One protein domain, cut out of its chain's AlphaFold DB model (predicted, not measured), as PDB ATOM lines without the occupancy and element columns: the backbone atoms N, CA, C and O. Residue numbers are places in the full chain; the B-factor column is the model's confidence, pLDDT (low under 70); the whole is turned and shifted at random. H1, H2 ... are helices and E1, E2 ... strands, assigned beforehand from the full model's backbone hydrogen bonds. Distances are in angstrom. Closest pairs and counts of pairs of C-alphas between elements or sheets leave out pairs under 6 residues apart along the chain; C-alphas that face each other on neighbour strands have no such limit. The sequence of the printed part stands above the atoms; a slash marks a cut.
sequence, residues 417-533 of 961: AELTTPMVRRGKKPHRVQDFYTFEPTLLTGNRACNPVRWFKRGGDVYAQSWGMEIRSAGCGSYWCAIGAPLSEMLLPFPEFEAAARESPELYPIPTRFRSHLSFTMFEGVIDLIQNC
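AT A GLANCE: This is residues 417 to 533 of the 961 residues of an uncharacterized protein of Coprinellus micaceus (UniProt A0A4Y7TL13). A strongly twisted and curled sheet of five strands, E8 E5 E4 E3 E9, is faced by the two-strand hairpin E1 and E2, whose strands cross those of the larger sheet, making a small, lopsided sandwich. Helix H1 stands up from the E3 and E9 end of the larger sheet, a second small hairpin, E6 and E7, lies farthest out, and after a long stretch with no named element the helix H2 lies apart from the rest. The printed part has 117 residues with nine named strands and two named helices, in the order E1 to E9, then H1 and H2; each of the three sheets is antiparallel, and the class is mixed, helices and strands. The whole is compact, with a radius of gyration of the C-alphas of 14.3 A and spans of 44 by 33 by 28 A.

IN THESE COORDINATES: E1, residues 423 to 426, begins with C-alpha 423 at (284.553, 287.643, 136.915). E2 is residues 434 to 437 and E3 is residues 442 to 444. E4, residues 448 to 458, is the longest strand by residues, 21.9 A from first to last C-alpha, and bends by 90 degrees at residue 453; its C-alpha 458 is at (291.822, 296.826, 124.911). E5, residues 461 to 468, measures 20.1 A and bends by 50 degrees at residue 465. E6, residues 472 to 474, and E7, residues 477 to 479, are 6.6 A each. E8, residues 482 to 486, measures 13.2 A, and E7 runs on into it at 26 degrees across a break of 2 residues. E9 is residues 490 to 492. H1, residues 494 to 503, is 14.1 A long, and H2, residues 522 to 532, is 14.6 A long, ending with C-alpha 532 at (276.913, 269.859, 121.407).

HOW THE PARTS SIT: In the largest sheet, E8 and E9 are the edge strands. E3, E4 and E5 form a meander, each strand the antiparallel neighbour of the one before. The pairing of E4 is staggered: residues 448 to 450 pair with E3, where N 442 and O 450 are 2.8 A apart, and residues 450 to 458 pair with E5, where N 463 and O 456 are 2.8 A apart. E8 and E5 are antiparallel at 149 degrees, with N 466 and O 483 at 2.9 A; E3 and E9 are antiparallel at 123 degrees, with N 491 and O 443 at 2.8 A. The sheet E1 and E2, a hairpin with N 426 and O 434 at 2.8 A, makes a sandwich, two sheets face to face, with the largest sheet: the facing parts are 9.1 A centre to centre and the strands stand at 70 degrees. The closest C-alphas of E1 and E4 are those of Val 424 and Trp 455, 7.2 A apart. H1 is on the largest sheet at a height of 9.1 A and stands up from it at 58 degrees; the closest C-alphas of H1 and E3, those of Phe 494 and Thr 442, are 5.3 A apart. E6 and E7 form a hairpin, with N 474 and O 477 at 2.9 A. H2 is apart from the other named elements. In H1 and H2 every O i to N i+4 pair is within hydrogen-bond range.

THE WHOLE: The two C-alphas farthest apart are those of Pro 430 and Gly 475, at 48.7 A. The printed part has no cut. The link from H1 to H2, residues 504 to 521, is long, and the link from E1 to E2 is short. The mean pLDDT of the printed part is 71.4; residues 428 to 432, 470 to 482 and 505 to 533 are under 70, and H2 has a mean of 44.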
ATOM      1  N   ALA A 417     288.488 278.793 128.360       79.81
ATOM      2  CA  ALA A 417     287.761 279.903 128.968       79.81
ATOM      3  C   ALA A 417     287.489 279.668 130.467       79.81
ATOM      4  O   ALA A 417     287.611 280.603 131.258       79.81
ATOM      5  N   GLU A 418     287.276 278.416 130.875       80.75
ATOM      6  CA  GLU A 418     287.097 277.976 132.267       80.75
ATOM      7  C   GLU A 418     288.348 278.207 133.136       80.75
ATOM      8  O   GLU A 418     288.259 278.247 134.362       80.75
ATOM      9  N   LEU A 419     289.522 278.370 132.512       82.31
ATOM     10  CA  LEU A 419     290.797 278.660 133.181       82.31
ATOM     11  C   LEU A 419     291.153 280.157 133.181       82.31
ATOM     12  O   LEU A 419     292.185 280.545 133.737       82.31
ATOM     13  N   THR A 420     290.334 281.007 132.555       85.88
ATOM     14  CA  THR A 420     290.515 282.465 132.596       85.88
ATOM     15  C   THR A 420     289.914 283.074 133.864       85.88
ATOM     16  O   THR A 420     289.272 282.396 134.664       85.88
ATOM     17  N   THR A 421     290.168 284.361 134.113       89.94
ATOM     18  CA  THR A 421     289.572 285.050 135.264       89.94
ATOM     19  C   THR A 421     288.049 285.062 135.117       89.94
ATOM     20  O   THR A 421     287.568 285.596 134.125       89.94
ATOM     21  N   PRO A 422     287.283 284.505 136.072       90.94
ATOM     22  CA  PRO A 422     285.872 284.183 135.848       90.94
ATOM     23  C   PRO A 422     284.925 285.370 136.045       90.94
ATOM     24  O   PRO A 422     283.732 285.232 135.814       90.94
ATOM     25  N   MET A 423     285.406 286.522 136.516       91.38
ATOM     26  CA  MET A 423     284.553 287.643 136.915       91.38
ATOM     27  C   MET A 423     285.205 288.988 136.624       91.38
ATOM     28  O   MET A 423     286.415 289.143 136.792       91.38
ATOM     29  N   VAL A 424     284.380 289.972 136.268       92.12
ATOM     30  CA  VAL A 424     284.732 291.389 136.270       92.12
ATOM     31  C   VAL A 424     283.767 292.187 137.144       92.12
ATOM     32  O   VAL A 424     282.572 291.910 137.219       92.12
ATOM     33  N   ARG A 425     284.295 293.229 137.786       89.62
ATOM     34  CA  ARG A 425     283.557 294.113 138.687       89.62
ATOM     35  C   ARG A 425     283.317 295.479 138.047       89.62
ATOM     36  O   ARG A 425     284.271 296.198 137.745       89.62
ATOM     37  N   ARG A 426     282.050 295.874 137.897       86.75
ATOM     38  CA  ARG A 426     281.622 297.204 137.434       86.75
ATOM     39  C   ARG A 426     281.198 298.068 138.625       86.75
ATOM     40  O   ARG A 426     280.441 297.635 139.485       86.75
ATOM     41  N   GLY A 427     281.640 299.327 138.638       77.06
ATOM     42  CA  GLY A 427     281.243 300.328 139.637       77.06
ATOM     43  C   GLY A 427     282.282 300.577 140.740       77.06
ATOM     44  O   GLY A 427     283.012 299.684 141.156       77.06
ATOM     45  N   LYS A 428     282.374 301.837 141.199       65.19
ATOM     46  CA  LYS A 428     283.408 302.312 142.148       65.19
ATOM     47  C   LYS A 428     282.911 302.562 143.581       65.19
ATOM     48  O   LYS A 428     283.722 302.849 144.455       65.19
ATOM     49  N   LYS A 429     281.596 302.523 143.833       66.25
ATOM     50  CA  LYS A 429     280.994 302.796 145.155       66.25
ATOM     51  C   LYS A 429     280.342 301.517 145.692       66.25
ATOM     52  O   LYS A 429     279.599 300.928 144.914       66.25
ATOM     53  N   PRO A 430     280.516 301.134 146.976       61.84
ATOM     54  CA  PRO A 430     280.040 299.853 147.522       61.84
ATOM     55  C   PRO A 430     278.572 299.510 147.223       61.84
ATOM     56  O   PRO A 430     278.265 298.372 146.907       61.84
ATOM     57  N   HIS A 431     277.677 300.503 147.247       62.91
ATOM     58  CA  HIS A 431     276.237 300.331 146.987       62.91
ATOM     59  C   HIS A 431     275.842 300.396 145.497       62.91
ATOM     60  O   HIS A 431     274.666 300.525 145.174       62.91
ATOM     61  N   ARG A 432     276.817 300.407 144.581       68.94
ATOM     62  CA  ARG A 432     276.640 300.382 143.117       68.94
ATOM     63  C   ARG A 432     277.723 299.523 142.454       68.94
ATOM     64  O   ARG A 432     278.241 299.889 141.400       68.94
ATOM     65  N   VAL A 433     278.128 298.450 143.129       82.19
ATOM     66  CA  VAL A 433     279.014 297.426 142.572       82.19
ATOM     67  C   VAL A 433     278.141 296.330 141.972       82.19
ATOM     68  O   VAL A 433     277.210 295.876 142.627       82.19
ATOM     69  N   GLN A 434     278.452 295.926 140.748       88.50
ATOM     70  CA  GLN A 434     277.866 294.778 140.064       88.50
ATOM     71  C   GLN A 434     279.006 293.865 139.611       88.50
ATOM     72  O   GLN A 434     279.994 294.349 139.050       88.50
ATOM     73  N   ASP A 435     278.867 292.566 139.851       91.38
ATOM     74  CA  ASP A 435     279.839 291.551 139.447       91.38
ATOM     75  C   ASP A 435     279.252 290.738 138.294       91.38
ATOM     76  O   ASP A 435     278.152 290.207 138.412       91.38
ATOM     77  N   PHE A 436     279.977 290.661 137.182       91.56
ATOM     78  CA  PHE A 436     279.577 289.932 135.982       91.56
ATOM     79  C   PHE A 436     280.504 288.733 135.809       91.56
ATOM     80  O   PHE A 436     281.726 288.904 135.787       91.56
ATOM     81  N   TYR A 437     279.938 287.537 135.680       90.44
ATOM     82  CA  TYR A 437     280.696 286.293 135.573       90.44
ATOM     83  C   TYR A 437     280.746 285.773 134.132       90.44
ATOM     84  O   TYR A 437     279.893 286.082 133.300       90.44
ATOM     85  N   THR A 438     281.773 284.984 133.826       88.88
ATOM     86  CA  THR A 438     281.819 284.154 132.619       88.88
ATOM     87  C   THR A 438     280.789 283.032 132.713       88.88
ATOM     88  O   THR A 438     280.614 282.457 133.785       88.88
ATOM     89  N   PHE A 439     280.186 282.669 131.583       84.94
ATOM     90  CA  PHE A 439     279.143 281.654 131.412       84.94
ATOM     91  C   PHE A 439     277.768 282.012 132.006       84.94
ATOM     92  O   PHE A 439     276.820 281.241 131.843       84.94
ATOM     93  N   GLU A 440     277.620 283.203 132.595       85.06
ATOM     94  CA  GLU A 440     276.362 283.733 133.127       85.06
ATOM     95  C   GLU A 440     275.718 284.768 132.173       85.06
ATOM     96  O   GLU A 440     276.343 285.783 131.858       85.06
ATOM     97  N   PRO A 441     274.464 284.572 131.715       84.81
ATOM     98  CA  PRO A 441     273.766 285.540 130.865       84.81
ATOM     99  C   PRO A 441     273.664 286.946 131.474       84.81
ATOM    100  O   PRO A 441     273.234 287.113 132.611       84.81
ATOM    101  N   THR A 442     273.971 287.978 130.690       86.75
ATOM    102  CA  THR A 442     273.898 289.384 131.106       86.75
ATOM    103  C   THR A 442     273.137 290.239 130.095       86.75
ATOM    104  O   THR A 442     273.185 290.003 128.884       86.75
ATOM    105  N   LEU A 443     272.429 291.255 130.596       86.06
ATOM    106  CA  LEU A 443     271.728 292.232 129.767       86.06
ATOM    107  C   LEU A 443     272.679 293.368 129.383       86.06
ATOM    108  O   LEU A 443     273.281 293.998 130.252       86.06
ATOM    109  N   LEU A 444     272.764 293.676 128.093       87.06
ATOM    110  CA  LEU A 444     273.475 294.830 127.548       87.06
ATOM    111  C   LEU A 444     272.534 296.030 127.349       87.06
ATOM    112  O   LEU A 444     271.321 295.896 127.156       87.06
ATOM    113  N   THR A 445     273.109 297.229 127.303       84.06
ATOM    114  CA  THR A 445     272.428 298.437 126.831       84.06
ATOM    115  C   THR A 445     271.872 298.239 125.420       84.06
ATOM    116  O   THR A 445     272.510 297.630 124.556       84.06
ATOM    117  N   GLY A 446     270.672 298.771 125.182       79.94
ATOM    118  CA  GLY A 446     269.907 298.497 123.963       79.94
ATOM    119  C   GLY A 446     269.089 297.202 124.022       79.94
ATOM    120  O   GLY A 446     268.621 296.753 122.984       79.94
ATOM    121  N   ASN A 447     268.898 296.622 125.215       77.81
ATOM    122  CA  ASN A 447     268.002 295.486 125.466       77.81
ATOM    123  C   ASN A 447     268.389 294.175 124.742       77.81
ATOM    124  O   ASN A 447     267.548 293.327 124.452       77.81
ATOM    125  N   ARG A 448     269.687 294.010 124.461       80.94
ATOM    126  CA  ARG A 448     270.281 292.782 123.911       80.94
ATOM    127  C   ARG A 448     270.834 291.939 125.053       80.94
ATOM    128  O   ARG A 448     271.404 292.497 125.984       80.94
ATOM    129  N   ALA A 449     270.738 290.618 124.973       80.25
ATOM    130  CA  ALA A 449     271.363 289.718 125.943       80.25
ATOM    131  C   ALA A 449     272.625 289.066 125.357       80.25
ATOM    132  O   ALA A 449     272.693 288.782 124.158       80.25
ATOM    133  N   CYS A 450     273.631 288.811 126.192       84.81
ATOM    134  CA  CYS A 450     274.812 288.041 125.806       84.81
ATOM    135  C   CYS A 450     275.277 287.131 126.950       84.81
ATOM    136  O   CYS A 450     274.952 287.363 128.110       84.81
ATOM    137  N   ASN A 451     276.049 286.097 126.624       84.81
ATOM    138  CA  ASN A 451     276.739 285.265 127.604       84.81
ATOM    139  C   ASN A 451     278.258 285.529 127.510       84.81
ATOM    140  O   ASN A 451     278.856 285.147 126.497       84.81
ATOM    141  N   PRO A 452     278.890 286.212 128.486       89.56
ATOM    142  CA  PRO A 452     280.328 286.470 128.497       89.56
ATOM    143  C   PRO A 452     281.115 285.169 128.635       89.56
ATOM    144  O   PRO A 452     280.854 284.369 129.521       89.56
ATOM    145  N   VAL A 453     282.120 284.961 127.795       87.31
ATOM    146  CA  VAL A 453     282.973 283.760 127.816       87.31
ATOM    147  C   VAL A 453     284.349 284.081 128.384       87.31
ATOM    148  O   VAL A 453     284.950 283.260 129.067       87.31
ATOM    149  N   ARG A 454     284.868 285.279 128.091       89.69
ATOM    150  CA  ARG A 454     286.224 285.683 128.472       89.69
ATOM    151  C   ARG A 454     286.342 287.195 128.595       89.69
ATOM    152  O   ARG A 454     285.949 287.923 127.686       89.69
ATOM    153  N   TRP A 455     286.951 287.660 129.680       92.38
ATOM    154  CA  TRP A 455     287.265 289.074 129.903       92.38
ATOM    155  C   TRP A 455     288.659 289.418 129.375       92.38
ATOM    156  O   TRP A 455     289.597 288.643 129.558       92.38
ATOM    157  N   PHE A 456     288.819 290.587 128.758       91.75
ATOM    158  CA  PHE A 456     290.099 291.072 128.235       91.75
ATOM    159  C   PHE A 456     290.194 292.600 128.277       91.75
ATOM    160  O   PHE A 456     289.194 293.285 128.467       91.75
ATOM    161  N   LYS A 457     291.398 293.152 128.117       90.50
ATOM    162  CA  LYS A 457     291.638 294.598 128.041       90.50
ATOM    163  C   LYS A 457     291.998 295.032 126.629       90.50
ATOM    164  O   LYS A 457     292.832 294.391 126.005       90.50
ATOM    165  N   ARG A 458     291.455 296.160 126.172       87.75
ATOM    166  CA  ARG A 458     291.822 296.826 124.911       87.75
ATOM    167  C   ARG A 458     291.810 298.335 125.145       87.75
ATOM    168  O   ARG A 458     290.825 298.865 125.643       87.75
ATOM    169  N   GLY A 459     292.913 299.024 124.850       83.31
ATOM    170  CA  GLY A 459     293.023 300.477 125.076       83.31
ATOM    171  C   GLY A 459     292.907 300.922 126.546       83.31
ATOM    172  O   GLY A 459     292.598 302.075 126.811       83.31
ATOM    173  N   GLY A 460     293.127 300.013 127.504       84.06
ATOM    174  CA  GLY A 460     292.943 300.250 128.944       84.06
ATOM    175  C   GLY A 460     291.555 299.870 129.479       84.06
ATOM    176  O   GLY A 460     291.453 299.468 130.642       84.06
ATOM    177  N   ASP A 461     290.526 299.907 128.630       88.19
ATOM    178  CA  ASP A 461     289.164 299.479 128.954       88.19
ATOM    179  C   ASP A 461     289.016 297.953 128.952       88.19
ATOM    180  O   ASP A 461     289.781 297.230 128.308       88.19
ATOM    181  N   VAL A 462     288.027 297.451 129.700       91.19
ATOM    182  CA  VAL A 462     287.717 296.015 129.789       91.19
ATOM    183  C   VAL A 462     286.560 295.665 128.857       91.19
ATOM    184  O   VAL A 462     285.532 296.341 128.836       91.19
ATOM    185  N   TYR A 463     286.729 294.572 128.126       92.12
ATOM    186  CA  TYR A 463     285.789 293.994 127.178       92.12
ATOM    187  C   TYR A 463     285.502 292.536 127.543       92.12
ATOM    188  O   TYR A 463     286.304 291.869 128.203       92.12
ATOM    189  N   ALA A 464     284.368 292.035 127.070       91.00
ATOM    190  CA  ALA A 464     284.037 290.626 127.020       91.00
ATOM    191  C   ALA A 464     284.074 290.128 125.575       91.00
ATOM    192  O   ALA A 464     283.539 290.770 124.668       91.00
ATOM    193  N   GLN A 465     284.657 288.951 125.376       88.38
ATOM    194  CA  GLN A 465     284.263 288.070 124.287       88.38
ATOM    195  C   GLN A 465     283.011 287.333 124.766       88.38
ATOM    196  O   GLN A 465     283.087 286.592 125.747       88.38
ATOM    197  N   SER A 466     281.877 287.548 124.106       85.56
ATOM    198  CA  SER A 466     280.575 287.012 124.513       85.56
ATOM    199  C   SER A 466     279.877 286.307 123.358       85.56
ATOM    200  O   SER A 466     280.037 286.705 122.208       85.56
ATOM    201  N   TRP A 467     279.028 285.326 123.644       80.94
ATOM    202  CA  TRP A 467     278.031 284.856 122.677       80.94
ATOM    203  C   TRP A 467     276.814 285.782 122.726       80.94
ATOM    204  O   TRP A 467     276.245 285.989 123.799       80.94
ATOM    205  N   GLY A 468     276.404 286.359 121.596       76.38
ATOM    206  CA  GLY A 468     275.133 287.087 121.522       76.38
ATOM    207  C   GLY A 468     273.965 286.111 121.660       76.38
ATOM    208  O   GLY A 468     273.952 285.092 120.975       76.38
ATOM    209  N   MET A 469     272.980 286.395 122.517       72.88
ATOM    210  CA  MET A 469     271.828 285.504 122.752       72.88
ATOM    211  C   MET A 469     270.708 285.694 121.714       72.88
ATOM    212  O   MET A 469     269.522 285.599 122.019       72.88
ATOM    213  N   GLU A 470     271.098 285.905 120.460       66.75
ATOM    214  CA  GLU A 470     270.218 286.015 119.299       66.75
ATOM    215  C   GLU A 470     270.479 284.833 118.356       66.75
ATOM    216  O   GLU A 470     271.620 284.578 117.967       66.75
ATOM    217  N   ILE A 471     269.424 284.109 117.976       59.41
ATOM    218  CA  ILE A 471     269.531 283.016 117.002       59.41
ATOM    219  C   ILE A 471     269.603 283.628 115.600       59.41
ATOM    220  O   ILE A 471     268.629 284.229 115.143       59.41
ATOM    221  N   ARG A 472     270.722 283.438 114.890       62.88
ATOM    222  CA  ARG A 472     270.826 283.782 113.465       62.88
ATOM    223  C   ARG A 472     270.568 282.542 112.611       62.88
ATOM    224  O   ARG A 472     271.150 281.489 112.860       62.88
ATOM    225  N   SER A 473     269.728 282.673 111.586       56.38
ATOM    226  CA  SER A 473     269.533 281.633 110.568       56.38
ATOM    227  C   SER A 473     270.409 281.909 109.350       56.38
ATOM    228  O   SER A 473     270.317 282.973 108.743       56.38
ATOM    229  N   ALA A 474     271.220 280.928 108.961       50.59
ATOM    230  CA  ALA A 474     271.755 280.800 107.609       50.59
ATOM    231  C   ALA A 474     270.955 279.719 106.865       50.59
ATOM    232  O   ALA A 474     270.284 278.897 107.489       50.59
ATOM    233  N   GLY A 475     271.051 279.671 105.533       47.97
ATOM    234  CA  GLY A 475     270.313 278.697 104.707       47.97
ATOM    235  C   GLY A 475     270.613 277.215 104.994       47.97
ATOM    236  O   GLY A 475     269.918 276.351 104.472       47.97
ATOM    237  N   CYS A 476     271.618 276.920 105.824       45.16
ATOM    238  CA  CYS A 476     272.003 275.583 106.275       45.16
ATOM    239  C   CYS A 476     271.751 275.309 107.774       45.16
ATOM    240  O   CYS A 476     272.013 274.198 108.224       45.16
ATOM    241  N   GLY A 477     271.251 276.275 108.559       49.12
ATOM    242  CA  GLY A 477     270.953 276.066 109.981       49.12
ATOM    243  C   GLY A 477     270.970 277.325 110.854       49.12
ATOM    244  O   GLY A 477     271.293 278.428 110.408       49.12
ATOM    245  N   SER A 478     270.631 277.134 112.129       54.03
ATOM    246  CA  SER A 478     270.669 278.167 113.170       54.03
ATOM    247  C   SER A 478     272.006 278.158 113.913       54.03
ATOM    248  O   SER A 478     272.460 277.095 114.335       54.03
ATOM    249  N   TYR A 479     272.613 279.326 114.123       56.38
ATOM    250  CA  TYR A 479     273.922 279.471 114.771       56.38
ATOM    251  C   TYR A 479     273.984 280.683 115.715       56.38
ATOM    252  O   TYR A 479     273.178 281.615 115.627       56.38
ATOM    253  N   TRP A 480     274.959 280.651 116.626       59.09
ATOM    254  CA  TRP A 480     275.291 281.739 117.550       59.09
ATOM    255  C   TRP A 480     276.506 282.517 117.034       59.09
ATOM    256  O   TRP A 480     277.419 281.929 116.458       59.09
ATOM    257  N   CYS A 481     276.547 283.830 117.268       58.91
ATOM    258  CA  CYS A 481     277.700 284.668 116.923       58.91
ATOM    259  C   CYS A 481     278.468 285.099 118.172       58.91
ATOM    260  O   CYS A 481     277.868 285.543 119.156       58.91
ATOM    261  N   ALA A 482     279.799 285.023 118.107       60.75
ATOM    262  CA  ALA A 482     280.659 285.704 119.065       60.75
ATOM    263  C   ALA A 482     280.651 287.208 118.761       60.75
ATOM    264  O   ALA A 482     280.867 287.612 117.621       60.75
ATOM    265  N   ILE A 483     280.428 288.027 119.785       74.19
ATOM    266  CA  ILE A 483     280.476 289.488 119.734       74.19
ATOM    267  C   ILE A 483     281.454 290.010 120.791       74.19
ATOM    268  O   ILE A 483     281.583 289.444 121.879       74.19
ATOM    269  N   GLY A 484     282.149 291.102 120.476       75.12
ATOM    270  CA  GLY A 484     282.897 291.869 121.468       75.12
ATOM    271  C   GLY A 484     281.975 292.889 122.129       75.12
ATOM    272  O   GLY A 484     281.437 293.742 121.434       75.12
ATOM    273  N   ALA A 485     281.803 292.824 123.449       81.88
ATOM    274  CA  ALA A 485     280.997 293.785 124.205       81.88
ATOM    275  C   ALA A 485     281.873 294.516 125.239       81.88
ATOM    276  O   ALA A 485     282.505 293.851 126.064       81.88
ATOM    277  N   PRO A 486     281.957 295.858 125.241       85.94
ATOM    278  CA  PRO A 486     282.674 296.585 126.284       85.94
ATOM    279  C   PRO A 486     281.927 296.489 127.622       85.94
ATOM    280  O   PRO A 486     280.696 296.496 127.673       85.94
ATOM    281  N   LEU A 487     282.660 296.484 128.739       87.19
ATOM    282  CA  LEU A 487     282.075 296.450 130.089       87.19
ATOM    283  C   LEU A 487     281.129 297.638 130.359       87.19
ATOM    284  O   LEU A 487     280.234 297.547 131.197       87.19
ATOM    285  N   SER A 488     281.301 298.752 129.644       86.69
ATOM    286  CA  SER A 488     280.421 299.924 129.702       86.69
ATOM    287  C   SER A 488     278.989 299.648 129.219       86.69
ATOM    288  O   SER A 488     278.069 300.320 129.696       86.69
ATOM    289  N   GLU A 489     278.764 298.636 128.375       88.38
ATOM    290  CA  GLU A 489     277.432 298.233 127.897       88.38
ATOM    291  C   GLU A 489     276.699 297.278 128.857       88.38
ATOM    292  O   GLU A 489     275.486 297.136 128.751       88.38
ATOM    293  N   MET A 490     277.370 296.644 129.824       88.56
ATOM    294  CA  MET A 490     276.763 295.598 130.671       88.56
ATOM    295  C   MET A 490     275.861 296.153 131.783       88.56
ATOM    296  O   MET A 490     276.352 296.716 132.762       88.56
ATOM    297  N   LEU A 491     274.545 296.025 131.623       87.81
ATOM    298  CA  LEU A 491     273.525 296.715 132.416       87.81
ATOM    299  C   LEU A 491     273.056 295.930 133.655       87.81
ATOM    300  O   LEU A 491     272.947 296.528 134.728       87.81
ATOM    301  N   LEU A 492     272.779 294.626 133.520       87.06
ATOM    302  CA  LEU A 492     272.329 293.759 134.623       87.06
ATOM    303  C   LEU A 492     273.138 292.452 134.677       87.06
ATOM    304  O   LEU A 492     273.230 291.776 133.644       87.06
ATOM    305  N   PRO A 493     273.690 292.066 135.845       88.25
ATOM    306  CA  PRO A 493     274.216 290.722 136.074       88.25
ATOM    307  C   PRO A 493     273.111 289.663 135.996       88.25
ATOM    308  O   PRO A 493     271.924 289.994 135.941       88.25
ATOM    309  N   PHE A 494     273.492 288.384 135.996       84.94
ATOM    310  CA  PHE A 494     272.535 287.295 135.810       84.94
ATOM    311  C   PHE A 494     271.400 287.250 136.851       84.94
ATOM    312  O   PHE A 494     270.256 287.141 136.417       84.94
ATOM    313  N   PRO A 495     271.627 287.388 138.176       82.44
ATOM    314  CA  PRO A 495     270.538 287.326 139.157       82.44
ATOM    315  C   PRO A 495     269.470 288.411 138.953       82.44
ATOM    316  O   PRO A 495     268.273 288.128 138.998       82.44
ATOM    317  N   GLU A 496     269.881 289.652 138.683       85.19
ATOM    318  CA  GLU A 496     268.965 290.762 138.415       85.19
ATOM    319  C   GLU A 496     268.308 290.653 137.032       85.19
ATOM    320  O   GLU A 496     267.133 290.989 136.881       85.19
ATOM    321  N   PHE A 497     269.037 290.163 136.025       83.06
ATOM    322  CA  PHE A 497     268.495 289.923 134.688       83.06
ATOM    323  C   PHE A 497     267.460 288.790 134.689       83.06
ATOM    324  O   PHE A 497     266.400 288.937 134.085       83.06
ATOM    325  N   GLU A 498     267.719 287.694 135.404       77.75
ATOM    326  CA  GLU A 498     266.780 286.582 135.565       77.75
ATOM    327  C   GLU A 498     265.494 287.043 136.265       77.75
ATOM    328  O   GLU A 498     264.395 286.735 135.800       77.75
ATOM    329  N   ALA A 499     265.616 287.827 137.343       78.38
ATOM    330  CA  ALA A 499     264.470 288.407 138.037       78.38
ATOM    331  C   ALA A 499     263.635 289.304 137.105       78.38
ATOM    332  O   ALA A 499     262.438 289.065 136.936       78.38
ATOM    333  N   ALA A 500     264.271 290.260 136.417       76.62
ATOM    334  CA  ALA A 500     263.597 291.157 135.478       76.62
ATOM    335  C   ALA A 500     262.939 290.404 134.303       76.62
ATOM    336  O   ALA A 500     261.825 290.732 133.888       76.62
ATOM    337  N   ALA A 501     263.593 289.363 133.782       73.06
ATOM    338  CA  ALA A 501     263.058 288.555 132.692       73.06
ATOM    339  C   ALA A 501     261.926 287.612 133.124       73.06
ATOM    340  O   ALA A 501     261.072 287.278 132.302       73.06
ATOM    341  N   ARG A 502     261.880 287.213 134.400       70.44
ATOM    342  CA  ARG A 502     260.749 286.482 134.989       70.44
ATOM    343  C   ARG A 502     259.525 287.388 135.169       70.44
ATOM    344  O   ARG A 502     258.410 286.936 134.932       70.44
ATOM    345  N   GLU A 503     259.734 288.652 135.538       77.31
ATOM    346  CA  GLU A 503     258.673 289.659 135.709       77.31
ATOM    347  C   GLU A 503     258.113 290.200 134.381       77.31
ATOM    348  O   GLU A 503     256.952 290.602 134.319       77.31
ATOM    349  N   SER A 504     258.904 290.232 133.304       73.56
ATOM    350  CA  SER A 504     258.460 290.730 131.988       73.56
ATOM    351  C   SER A 504     259.045 289.924 130.815       73.56
ATOM    352  O   SER A 504     259.890 290.435 130.074       73.56
ATOM    353  N   PRO A 505     258.585 288.675 130.583       65.69
ATOM    354  CA  PRO A 505     259.215 287.751 129.629       65.69
ATOM    355  C   PRO A 505     259.140 288.152 128.151       65.69
ATOM    356  O   PRO A 505     259.786 287.509 127.321       65.69
ATOM    357  N   GLU A 506     258.320 289.148 127.815       65.44
ATOM    358  CA  GLU A 506     258.136 289.668 126.453       65.44
ATOM    359  C   GLU A 506     259.067 290.847 126.142       65.44
ATOM    360  O   GLU A 506     259.310 291.147 124.977       65.44
ATOM    361  N   LEU A 507     259.640 291.486 127.171       64.88
ATOM    362  CA  LEU A 507     260.613 292.562 126.991       64.88
ATOM    363  C   LEU A 507     262.026 292.042 126.705       64.88
ATOM    364  O   LEU A 507     262.815 292.788 126.141       64.88
ATOM    365  N   TYR A 508     262.361 290.797 127.057       66.19
ATOM    366  CA  TYR A 508     263.739 290.296 126.983       66.19
ATOM    367  C   TYR A 508     263.878 289.084 126.047       66.19
ATOM    368  O   TYR A 508     263.199 288.072 126.258       66.19
ATOM    369  N   PRO A 509     264.793 289.122 125.054       56.88
ATOM    370  CA  PRO A 509     265.000 288.034 124.099       56.88
ATOM    371  C   PRO A 509     265.801 286.873 124.721       56.88
ATOM    372  O   PRO A 509     266.926 286.585 124.326       56.88
ATOM    373  N   ILE A 510     265.224 286.189 125.715       57.75
ATOM    374  CA  ILE A 510     265.786 284.950 126.276       57.75
ATOM    375  C   ILE A 510     265.200 283.744 125.522       57.75
ATOM    376  O   ILE A 510     263.980 283.538 125.595       57.75
ATOM    377  N   PRO A 511     266.027 282.909 124.858       54.59
ATOM    378  CA  PRO A 511     265.556 281.740 124.122       54.59
ATOM    379  C   PRO A 511     264.795 280.766 125.028       54.59
ATOM    380  O   PRO A 511     265.237 280.444 126.132       54.59
ATOM    381  N   THR A 512     263.675 280.229 124.545       47.72
ATOM    382  CA  THR A 512     262.732 279.439 125.358       47.72
ATOM    383  C   THR A 512     263.356 278.197 126.005       47.72
ATOM    384  O   THR A 512     262.916 277.796 127.076       47.72
ATOM    385  N   ARG A 513     264.420 277.625 125.413       45.44
ATOM    386  CA  ARG A 513     265.183 276.498 125.988       45.44
ATOM    387  C   ARG A 513     265.985 276.856 127.245       45.44
ATOM    388  O   ARG A 513     266.197 275.982 128.072       45.44
ATOM    389  N   PHE A 514     266.403 278.111 127.428       48.53
ATOM    390  CA  PHE A 514     267.059 278.525 128.676       48.53
ATOM    391  C   PHE A 514     266.056 278.616 129.834       48.53
ATOM    392  O   PHE A 514     266.417 278.333 130.972       48.53
ATOM    393  N   ARG A 515     264.778 278.924 129.553       43.59
ATOM    394  CA  ARG A 515     263.727 279.096 130.578       43.59
ATOM    395  C   ARG A 515     263.434 277.819 131.386       43.59
ATOM    396  O   ARG A 515     262.923 277.929 132.495       43.59
ATOM    397  N   SER A 516     263.752 276.629 130.866       40.22
ATOM    398  CA  SER A 516     263.516 275.336 131.535       40.22
ATOM    399  C   SER A 516     264.700 274.799 132.352       40.22
ATOM    400  O   SER A 516     264.532 273.807 133.057       40.22
ATOM    401  N   HIS A 517     265.880 275.429 132.282       42.41
ATOM    402  CA  HIS A 517     267.110 274.966 132.949       42.41
ATOM    403  C   HIS A 517     267.683 275.986 133.953       42.41
ATOM    404  O   HIS A 517     268.867 275.949 134.277       42.41
ATOM    405  N   LEU A 518     266.834 276.880 134.473       43.09
ATOM    406  CA  LEU A 518     267.166 277.911 135.465       43.09
ATOM    407  C   LEU A 518     267.362 277.335 136.885       43.09
ATOM    408  O   LEU A 518     266.682 277.710 137.837       43.09
ATOM    409  N   SER A 519     268.274 276.374 137.038       36.88
ATOM    410  CA  SER A 519     268.733 275.895 138.345       36.88
ATOM    411  C   SER A 519     270.230 275.557 138.319       36.88
ATOM    412  O   SER A 519     270.905 275.703 137.300       36.88
ATOM    413  N   PHE A 520     270.771 275.155 139.471       33.72
ATOM    414  CA  PHE A 520     272.206 275.093 139.792       33.72
ATOM    415  C   PHE A 520     273.073 274.199 138.868       33.72
ATOM    416  O   PHE A 520     274.296 274.227 138.959       33.72
ATOM    417  N   THR A 521     272.475 273.432 137.954       39.50
ATOM    418  CA  THR A 521     273.163 272.622 136.929       39.50
ATOM    419  C   THR A 521     273.566 273.400 135.667       39.50
ATOM    420  O   THR A 521     274.092 272.805 134.726       39.50
ATOM    421  N   MET A 522     273.359 274.724 135.626       45.50
ATOM    422  CA  MET A 522     273.652 275.561 134.452       45.50
ATOM    423  C   MET A 522     275.099 275.478 133.940       45.50
ATOM    424  O   MET A 522     275.293 275.594 132.737       45.50
ATOM    425  N   PHE A 523     276.106 275.279 134.800       41.34
ATOM    426  CA  PHE A 523     277.511 275.284 134.364       41.34
ATOM    427  C   PHE A 523     277.809 274.150 133.372       41.34
ATOM    428  O   PHE A 523     278.298 274.404 132.276       41.34
ATOM    429  N   GLU A 524     277.414 272.920 133.714       40.91
ATOM    430  CA  GLU A 524     277.468 271.773 132.803       40.91
ATOM    431  C   GLU A 524     276.506 271.994 131.627       40.91
ATOM    432  O   GLU A 524     276.925 271.944 130.481       40.91
ATOM    433  N   GLY A 525     275.233 272.323 131.887       42.12
ATOM    434  CA  GLY A 525     274.197 272.378 130.846       42.12
ATOM    435  C   GLY A 525     274.388 273.462 129.776       42.12
ATOM    436  O   GLY A 525     274.001 273.258 128.628       42.12
ATOM    437  N   VAL A 526     274.985 274.609 130.113       47.25
ATOM    438  CA  VAL A 526     275.302 275.676 129.148       47.25
ATOM    439  C   VAL A 526     276.573 275.345 128.373       47.25
ATOM    440  O   VAL A 526     276.614 275.598 127.170       47.25
ATOM    441  N   ILE A 527     277.575 274.733 129.013       47.69
ATOM    442  CA  ILE A 527     278.767 274.238 128.319       47.69
ATOM    443  C   ILE A 527     278.388 273.098 127.364       47.69
ATOM    444  O   ILE A 527     278.737 273.180 126.190       47.69
ATOM    445  N   ASP A 528     277.578 272.125 127.789       43.41
ATOM    446  CA  ASP A 528     277.038 271.062 126.931       43.41
ATOM    447  C   ASP A 528     276.197 271.638 125.780       43.41
ATOM    448  O   ASP A 528     276.307 271.178 124.646       43.41
ATOM    449  N   LEU A 529     275.372 272.665 126.017       46.16
ATOM    450  CA  LEU A 529     274.591 273.297 124.947       46.16
ATOM    451  C   LEU A 529     275.489 274.026 123.930       46.16
ATOM    452  O   LEU A 529     275.203 273.996 122.735       46.16
ATOM    453  N   ILE A 530     276.575 274.661 124.383       48.19
ATOM    454  CA  ILE A 530     277.560 275.330 123.519       48.19
ATOM    455  C   ILE A 530     278.424 274.303 122.765       48.19
ATOM    456  O   ILE A 530     278.723 274.515 121.592       48.19
ATOM    457  N   GLN A 531     278.804 273.191 123.400       41.72
ATOM    458  CA  GLN A 531     279.688 272.167 122.831       41.72
ATOM    459  C   GLN A 531     278.958 271.167 121.915       41.72
ATOM    460  O   GLN A 531     279.531 270.743 120.913       41.72
ATOM    461  N   ASN A 532     277.698 270.818 122.201       38.44
ATOM    462  CA  ASN A 532     276.913 269.859 121.407       38.44
ATOM    463  C   ASN A 532     276.064 270.507 120.293       38.44
ATOM    464  O   ASN A 532     275.414 269.801 119.515       38.44
ATOM    465  N   CYS A 533     276.046 271.838 120.171       41.59
ATOM    466  CA  CYS A 533     275.441 272.499 119.016       41.59
ATOM    467  C   CYS A 533     276.296 272.263 117.756       41.59
ATOM    468  O   CYS A 533     277.366 272.843 117.612       41.59
TER     469      CYS A 533